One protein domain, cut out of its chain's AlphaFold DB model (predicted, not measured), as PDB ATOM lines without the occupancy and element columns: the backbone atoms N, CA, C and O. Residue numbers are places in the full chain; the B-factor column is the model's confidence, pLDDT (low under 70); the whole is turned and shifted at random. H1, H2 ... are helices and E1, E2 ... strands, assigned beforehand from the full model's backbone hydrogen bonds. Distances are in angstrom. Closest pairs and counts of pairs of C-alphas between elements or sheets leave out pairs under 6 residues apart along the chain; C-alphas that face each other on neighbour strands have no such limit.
ATOM      1  N   LEU A   7     155.469  87.433 187.218       79.44
ATOM      2  CA  LEU A   7     155.143  86.030 186.954       79.44
ATOM      3  C   LEU A   7     156.415  85.259 186.594       79.44
ATOM      4  O   LEU A   7     157.165  85.676 185.710       79.44
ATOM      5  N   VAL A   8     156.642  84.133 187.263       80.69
ATOM      6  CA  VAL A   8     157.792  83.252 187.041       80.69
ATOM      7  C   VAL A   8     157.289  81.828 186.840       80.69
ATOM      8  O   VAL A   8     156.480  81.330 187.621       80.69
ATOM      9  N   GLN A   9     157.773  81.167 185.793       80.38
ATOM     10  CA  GLN A   9     157.496  79.755 185.552       80.38
ATOM     11  C   GLN A   9     158.443  78.892 186.396       80.38
ATOM     12  O   GLN A   9     159.661  79.061 186.347       80.38
ATOM     13  N   LEU A  10     157.881  77.951 187.147       78.75
ATOM     14  CA  LEU A  10     158.588  76.959 187.954       78.75
ATOM     15  C   LEU A  10     158.224  75.567 187.438       78.75
ATOM     16  O   LEU A  10     157.295  74.933 187.933       78.75
ATOM     17  N   GLY A  11     158.916  75.114 186.390       81.12
ATOM     18  CA  GLY A  11     158.587  73.860 185.707       81.12
ATOM     19  C   GLY A  11     157.136  73.852 185.215       81.12
ATOM     20  O   GLY A  11     156.775  74.634 184.334       81.12
ATOM     21  N   ASN A  12     156.311  73.007 185.838       79.62
ATOM     22  CA  ASN A  12     154.880  72.849 185.558       79.62
ATOM     23  C   ASN A  12     154.019  73.706 186.500       79.62
ATOM     24  O   ASN A  12     152.924  73.320 186.891       79.62
ATOM     25  N   SER A  13     154.528  74.825 186.994       75.38
ATOM     26  CA  SER A  13     153.800  75.714 187.898       75.38
ATOM     27  C   SER A  13     154.154  77.160 187.601       75.38
ATOM     28  O   SER A  13     155.159  77.449 186.954       75.38
ATOM     29  N   VAL A  14     153.320  78.084 188.067       78.94
ATOM     30  CA  VAL A  14     153.579  79.522 187.968       78.94
ATOM     31  C   VAL A  14     153.542  80.107 189.365       78.94
ATOM     32  O   VAL A  14     152.607  79.858 190.122       78.94
ATOM     33  N   ALA A  15     154.561  80.888 189.692       84.19
ATOM     34  CA  ALA A  15     154.644  81.652 190.923       84.19
ATOM     35  C   ALA A  15     154.628  83.149 190.615       84.19
ATOM     36  O   ALA A  15     155.045  83.591 189.542       84.19
ATOM     37  N   ILE A  16     154.167  83.935 191.582       84.50
ATOM     38  CA  ILE A  16     154.313  85.388 191.569       84.50
ATOM     39  C   ILE A  16     155.504  85.720 192.464       84.50
ATOM     40  O   ILE A  16     155.435  85.566 193.681       84.50
ATOM     41  N   ALA A  17     156.608  86.144 191.861       85.56
ATOM     42  CA  ALA A  17     157.768  86.631 192.585       85.56
ATOM     43  C   ALA A  17     157.534  88.087 193.001       85.56
ATOM     44  O   ALA A  17     157.339  88.967 192.162       85.56
ATOM     45  N   ILE A  18     157.578  88.321 194.303       86.00
ATOM     46  CA  ILE A  18     157.486  89.633 194.947       86.00
ATOM     47  C   ILE A  18     158.844  89.986 195.551       86.00
ATOM     48  O   ILE A  18     159.645  89.094 195.851       86.00
ATOM     49  N   SER A  19     159.134  91.275 195.723       87.06
ATOM     50  CA  SER A  19     160.388  91.667 196.362       87.06
ATOM     51  C   SER A  19     160.354  91.342 197.860       87.06
ATOM     52  O   SER A  19     159.307  91.391 198.508       87.06
ATOM     53  N   LYS A  20     161.523  91.025 198.430       86.19
ATOM     54  CA  LYS A  20     161.655  90.779 199.874       86.19
ATOM     55  C   LYS A  20     161.230  92.003 200.694       86.19
ATOM     56  O   LYS A  20     160.584  91.843 201.720       86.19
ATOM     57  N   LYS A  21     161.554  93.205 200.207       88.00
ATOM     58  CA  LYS A  21     161.194  94.471 200.847       88.00
ATOM     59  C   LYS A  21     159.673  94.628 200.949       88.00
ATOM     60  O   LYS A  21     159.173  94.895 202.031       88.00
ATOM     61  N   ASP A  22     158.949  94.377 199.858       87.12
ATOM     62  CA  ASP A  22     157.483  94.484 199.857       87.12
ATOM     63  C   ASP A  22     156.843  93.430 200.773       87.12
ATOM     64  O   ASP A  22     155.880  93.720 201.479       87.12
ATOM     65  N   ALA A  23     157.393  92.211 200.805       84.50
ATOM     66  CA  ALA A  23     156.920  91.157 201.701       84.50
ATOM     67  C   ALA A  23     157.108  91.523 203.186       84.50
ATOM     68  O   ALA A  23     156.212  91.279 203.996       84.50
ATOM     69  N   GLU A  24     158.246  92.128 203.538       87.38
ATOM     70  CA  GLU A  24     158.533  92.610 204.895       87.38
ATOM     71  C   GLU A  24     157.639  93.798 205.279       87.38
ATOM     72  O   GLU A  24     157.093  93.809 206.382       87.38
ATOM     73  N   GLU A  25     157.417  94.751 204.367       88.62
ATOM     74  CA  GLU A  25     156.524  95.900 204.584       88.62
ATOM     75  C   GLU A  25     155.062  95.483 204.813       88.62
ATOM     76  O   GLU A  25     154.357  96.125 205.590       88.62
ATOM     77  N   GLN A  26     154.603  94.392 204.186       83.81
ATOM     78  CA  GLN A  26     153.275  93.817 204.452       83.81
ATOM     79  C   GLN A  26     153.237  92.855 205.644       83.81
ATOM     80  O   GLN A  26     152.165  92.354 205.994       83.81
ATOM     81  N   GLY A  27     154.384  92.552 206.258       86.88
ATOM     82  CA  GLY A  27     154.478  91.600 207.362       86.88
ATOM     83  C   GLY A  27     154.121  90.160 206.974       86.88
ATOM     84  O   GLY A  27     153.644  89.400 207.823       86.88
ATOM     85  N   TRP A  28     154.320  89.772 205.710       87.12
ATOM     86  CA  TRP A  28     154.017  88.422 205.237       87.12
ATOM     87  C   TRP A  28     155.002  87.392 205.784       87.12
ATOM     88  O   TRP A  28     156.221  87.568 205.741       87.12
ATOM     89  N   LYS A  29     154.466  86.276 206.284       84.00
ATOM     90  CA  LYS A  29     155.256  85.161 206.820       84.00
ATOM     91  C   LYS A  29     155.367  84.027 205.806       84.00
ATOM     92  O   LYS A  29     154.470  83.793 204.997       84.00
ATOM     93  N   LEU A  30     156.457  83.266 205.895       77.44
ATOM     94  CA  LEU A  30     156.593  81.988 205.191       77.44
ATOM     95  C   LEU A  30     155.392  81.079 205.505       77.44
ATOM     96  O   LEU A  30     154.973  80.982 206.657       77.44
ATOM     97  N   ASN A  31     154.853  80.419 204.476       79.50
ATOM     98  CA  ASN A  31     153.668  79.547 204.528       79.50
ATOM     99  C   ASN A  31     152.345  80.233 204.912       79.50
ATOM    100  O   ASN A  31     151.349  79.553 205.169       79.50
ATOM    101  N   GLN A  32     152.297  81.564 204.928       82.88
ATOM    102  CA  GLN A  32     151.041  82.284 205.068       82.88
ATOM    103  C   GLN A  32     150.186  82.091 203.810       82.88
ATOM    104  O   GLN A  32     150.655  82.283 202.688       82.88
ATOM    105  N   LYS A  33     148.912  81.734 203.995       80.50
ATOM    106  CA  LYS A  33     147.926  81.767 202.911       80.50
ATOM    107  C   LYS A  33     147.579  83.224 202.618       80.50
ATOM    108  O   LYS A  33     147.277  83.979 203.541       80.50
ATOM    109  N   ILE A  34     147.634  83.606 201.347       77.06
ATOM    110  CA  ILE A  34     147.310  84.956 200.882       77.06
ATOM    111  C   ILE A  34     146.107  84.843 199.951       77.06
ATOM    112  O   ILE A  34     146.090  83.997 199.057       77.06
ATOM    113  N   GLU A  35     145.104  85.684 200.179       71.81
ATOM    114  CA  GLU A  35     143.939  85.793 199.311       71.81
ATOM    115  C   GLU A  35     144.239  86.765 198.164       71.81
ATOM    116  O   GLU A  35     144.733  87.874 198.377       71.81
ATOM    117  N   PHE A  36     143.948  86.345 196.933       69.25
ATOM    118  CA  PHE A  36     144.107  87.177 195.747       69.25
ATOM    119  C   PHE A  36     142.739  87.701 195.317       69.25
ATOM    120  O   PHE A  36     141.889  86.929 194.879       69.25
ATOM    121  N   VAL A  37     142.542  89.017 195.396       64.56
ATOM    122  CA  VAL A  37     141.318  89.674 194.921       64.56
ATOM    123  C   VAL A  37     141.595  90.338 193.571       64.56
ATOM    124  O   VAL A  37     142.521  91.138 193.431       64.56
ATOM    125  N   GLU A  38     140.806  90.001 192.549       63.00
ATOM    126  CA  GLU A  38     140.942  90.570 191.203       63.00
ATOM    127  C   GLU A  38     140.432  92.024 191.174       63.00
ATOM    128  O   GLU A  38     139.241  92.279 191.328       63.00
ATOM    129  N   ILE A  39     141.327  92.993 190.939       64.50
ATOM    130  CA  ILE A  39     140.984  94.432 190.953       64.50
ATOM    131  C   ILE A  39     140.511  94.937 189.569       64.50
ATOM    132  O   ILE A  39     139.787  95.929 189.483       64.50
ATOM    133  N   ARG A  40     140.887  94.283 188.455       57.91
ATOM    134  CA  ARG A  40     140.471  94.677 187.088       57.91
ATOM    135  C   ARG A  40     140.171  93.459 186.216       57.91
ATOM    136  O   ARG A  40     141.033  92.600 186.090       57.91
ATOM    137  N   LYS A  41     138.994  93.466 185.563       56.06
ATOM    138  CA  LYS A  41     138.452  92.453 184.627       56.06
ATOM    139  C   LYS A  41     139.331  92.238 183.386       56.06
ATOM    140  O   LYS A  41     138.922  92.522 182.262       56.06
ATOM    141  N   ASN A  42     140.537  91.727 183.577       58.94
ATOM    142  CA  ASN A  42     141.365  91.194 182.500       58.94
ATOM    143  C   ASN A  42     141.750  89.732 182.784       58.94
ATOM    144  O   ASN A  42     142.770  89.229 182.309       58.94
ATOM    145  N   ARG A  43     140.881  89.049 183.547       59.97
ATOM    146  CA  ARG A  43     140.900  87.626 183.895       59.97
ATOM    147  C   ARG A  43     141.388  86.725 182.770       59.97
ATOM    148  O   ARG A  43     142.223  85.861 182.999       59.97
ATOM    149  N   LYS A  44     140.880  86.932 181.550       60.59
ATOM    150  CA  LYS A  44     141.167  86.056 180.411       60.59
ATOM    151  C   LYS A  44     142.637  86.129 179.993       60.59
ATOM    152  O   LYS A  44     143.279  85.093 179.921       60.59
ATOM    153  N   GLN A  45     143.204  87.331 179.858       63.91
ATOM    154  CA  GLN A  45     144.624  87.496 179.524       63.91
ATOM    155  C   GLN A  45     145.560  87.060 180.654       63.91
ATOM    156  O   GLN A  45     146.631  86.521 180.380       63.91
ATOM    157  N   LEU A  46     145.192  87.305 181.916       65.75
ATOM    158  CA  LEU A  46     146.016  86.899 183.056       65.75
ATOM    159  C   LEU A  46     146.060  85.371 183.175       65.75
ATOM    160  O   LEU A  46     147.145  84.798 183.256       65.75
ATOM    161  N   LEU A  47     144.900  84.713 183.106       64.19
ATOM    162  CA  LEU A  47     144.809  83.256 183.129       64.19
ATOM    163  C   LEU A  47     145.460  82.632 181.898       64.19
ATOM    164  O   LEU A  47     146.199  81.673 182.054       64.19
ATOM    165  N   GLU A  48     145.274  83.175 180.695       64.38
ATOM    166  CA  GLU A  48     145.949  82.671 179.490       64.38
ATOM    167  C   GLU A  48     147.475  82.788 179.596       64.38
ATOM    168  O   GLU A  48     148.184  81.863 179.199       64.38
ATOM    169  N   LYS A  49     148.001  83.867 180.190       64.38
ATOM    170  CA  LYS A  49     149.441  83.993 180.468       64.38
ATOM    171  C   LYS A  49     149.910  82.978 181.511       64.38
ATOM    172  O   LYS A  49     150.930  82.334 181.292       64.38
ATOM    173  N   MET A  50     149.170  82.792 182.605       64.69
ATOM    174  CA  MET A  50     149.539  81.824 183.647       64.69
ATOM    175  C   MET A  50     149.424  80.371 183.156       64.69
ATOM    176  O   MET A  50     150.335  79.579 183.366       64.69
ATOM    177  N   LEU A  51     148.364  80.020 182.428       63.16
ATOM    178  CA  LEU A  51     148.158  78.687 181.848       63.16
ATOM    179  C   LEU A  51     149.135  78.405 180.701       63.16
ATOM    180  O   LEU A  51     149.656  77.298 180.590       63.16
ATOM    181  N   GLY A  52     149.429  79.409 179.870       61.09
ATOM    182  CA  GLY A  52     150.419  79.315 178.798       61.09
ATOM    183  C   GLY A  52     151.846  79.115 179.315       61.09
ATOM    184  O   GLY A  52     152.630  78.420 178.668       61.09
ATOM    185  N   MET A  53     152.164  79.667 180.491       56.84
ATOM    186  CA  MET A  53     153.418  79.409 181.206       56.84
ATOM    187  C   MET A  53     153.405  78.056 181.933       56.84
ATOM    188  O   MET A  53     154.451  77.453 182.102       56.84
ATOM    189  N   ALA A  54     152.246  77.520 182.315       54.41
ATOM    190  CA  ALA A  54     152.123  76.245 183.023       54.41
ATOM    191  C   ALA A  54     151.914  75.028 182.095       54.41
ATOM    192  O   ALA A  54     151.275  74.062 182.509       54.41
ATOM    193  N   LYS A  55     152.395  75.045 180.839       50.94
ATOM    194  CA  LYS A  55     152.227  73.917 179.894       50.94
ATOM    195  C   LYS A  55     152.723  72.601 180.520       50.94
ATOM    196  O   LYS A  55     153.925  72.383 180.612       50.94
TER     197      LYS A  55
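AT A GLANCE: This is residues 7 to 55 of the 65 residues of an uncharacterized protein of Candidatus Micrarchaeota archaeon (UniProt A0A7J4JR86). The printed part makes a wide, open loop: the hairpin of E1 and E2 lies beside residues 46 to 53 of H2, the short helix H1 is far off at the other end, and the long bare stretch of residues 26 to 42 swings round from H1 back to H2. Residues 21 to 27 and 29 to 45 stand free, and the middle of the loop is empty. The 49 printed residues hold two named strands and two named helices, in the order E1, E2, H1, H2; the two-stranded sheet is antiparallel and the class is mixed, helices and strands. The whole is loose, with a radius of gyration of the C-alphas of 12.8 A and spans of 31 by 27 by 17 A.

HOW THE PARTS SIT: E1, residues 7 to 10, and E2, residues 13 to 17, form an antiparallel hairpin with 137 degrees between their directions. N 8 and O 15 are 2.8 A apart and N 15 and O 8 are 2.9 A apart, both within hydrogen-bond range. H1, residues 20 to 25, is apart from E1. H2, residues 43 to 53, is apart from H1. The closest C-alphas of E2 and H2 are those of Val 14 and Met 50, 6.3 A apart; those of E1 and H2 are Gln 9 and Met 53, at 6.0 A. In H1 and H2 every O i to N i+4 pair is within hydrogen-bond range.

IN THESE COORDINATES: E1 begins at C-alpha 7 (155.143, 86.030, 186.954) and is 9.8 A long from first to last C-alpha; E2 measures 12.5 A. H1 measures 8.6 A and ends at C-alpha 25 (156.524, 95.900, 204.584). H2 measures 15.2 A and ends at C-alpha 53 (153.418, 79.409, 181.206).

THE WHOLE: The two C-alphas farthest apart are those of Glu 25 and Lys 55, at 33.3 A. The printed part has no cut. The links E1 to E2 and E2 to H1 are tight; the link H1 to H2, 17 residues, is long. The mean pLDDT of the printed part is 73.9, and residues 36 to 55 are under 70.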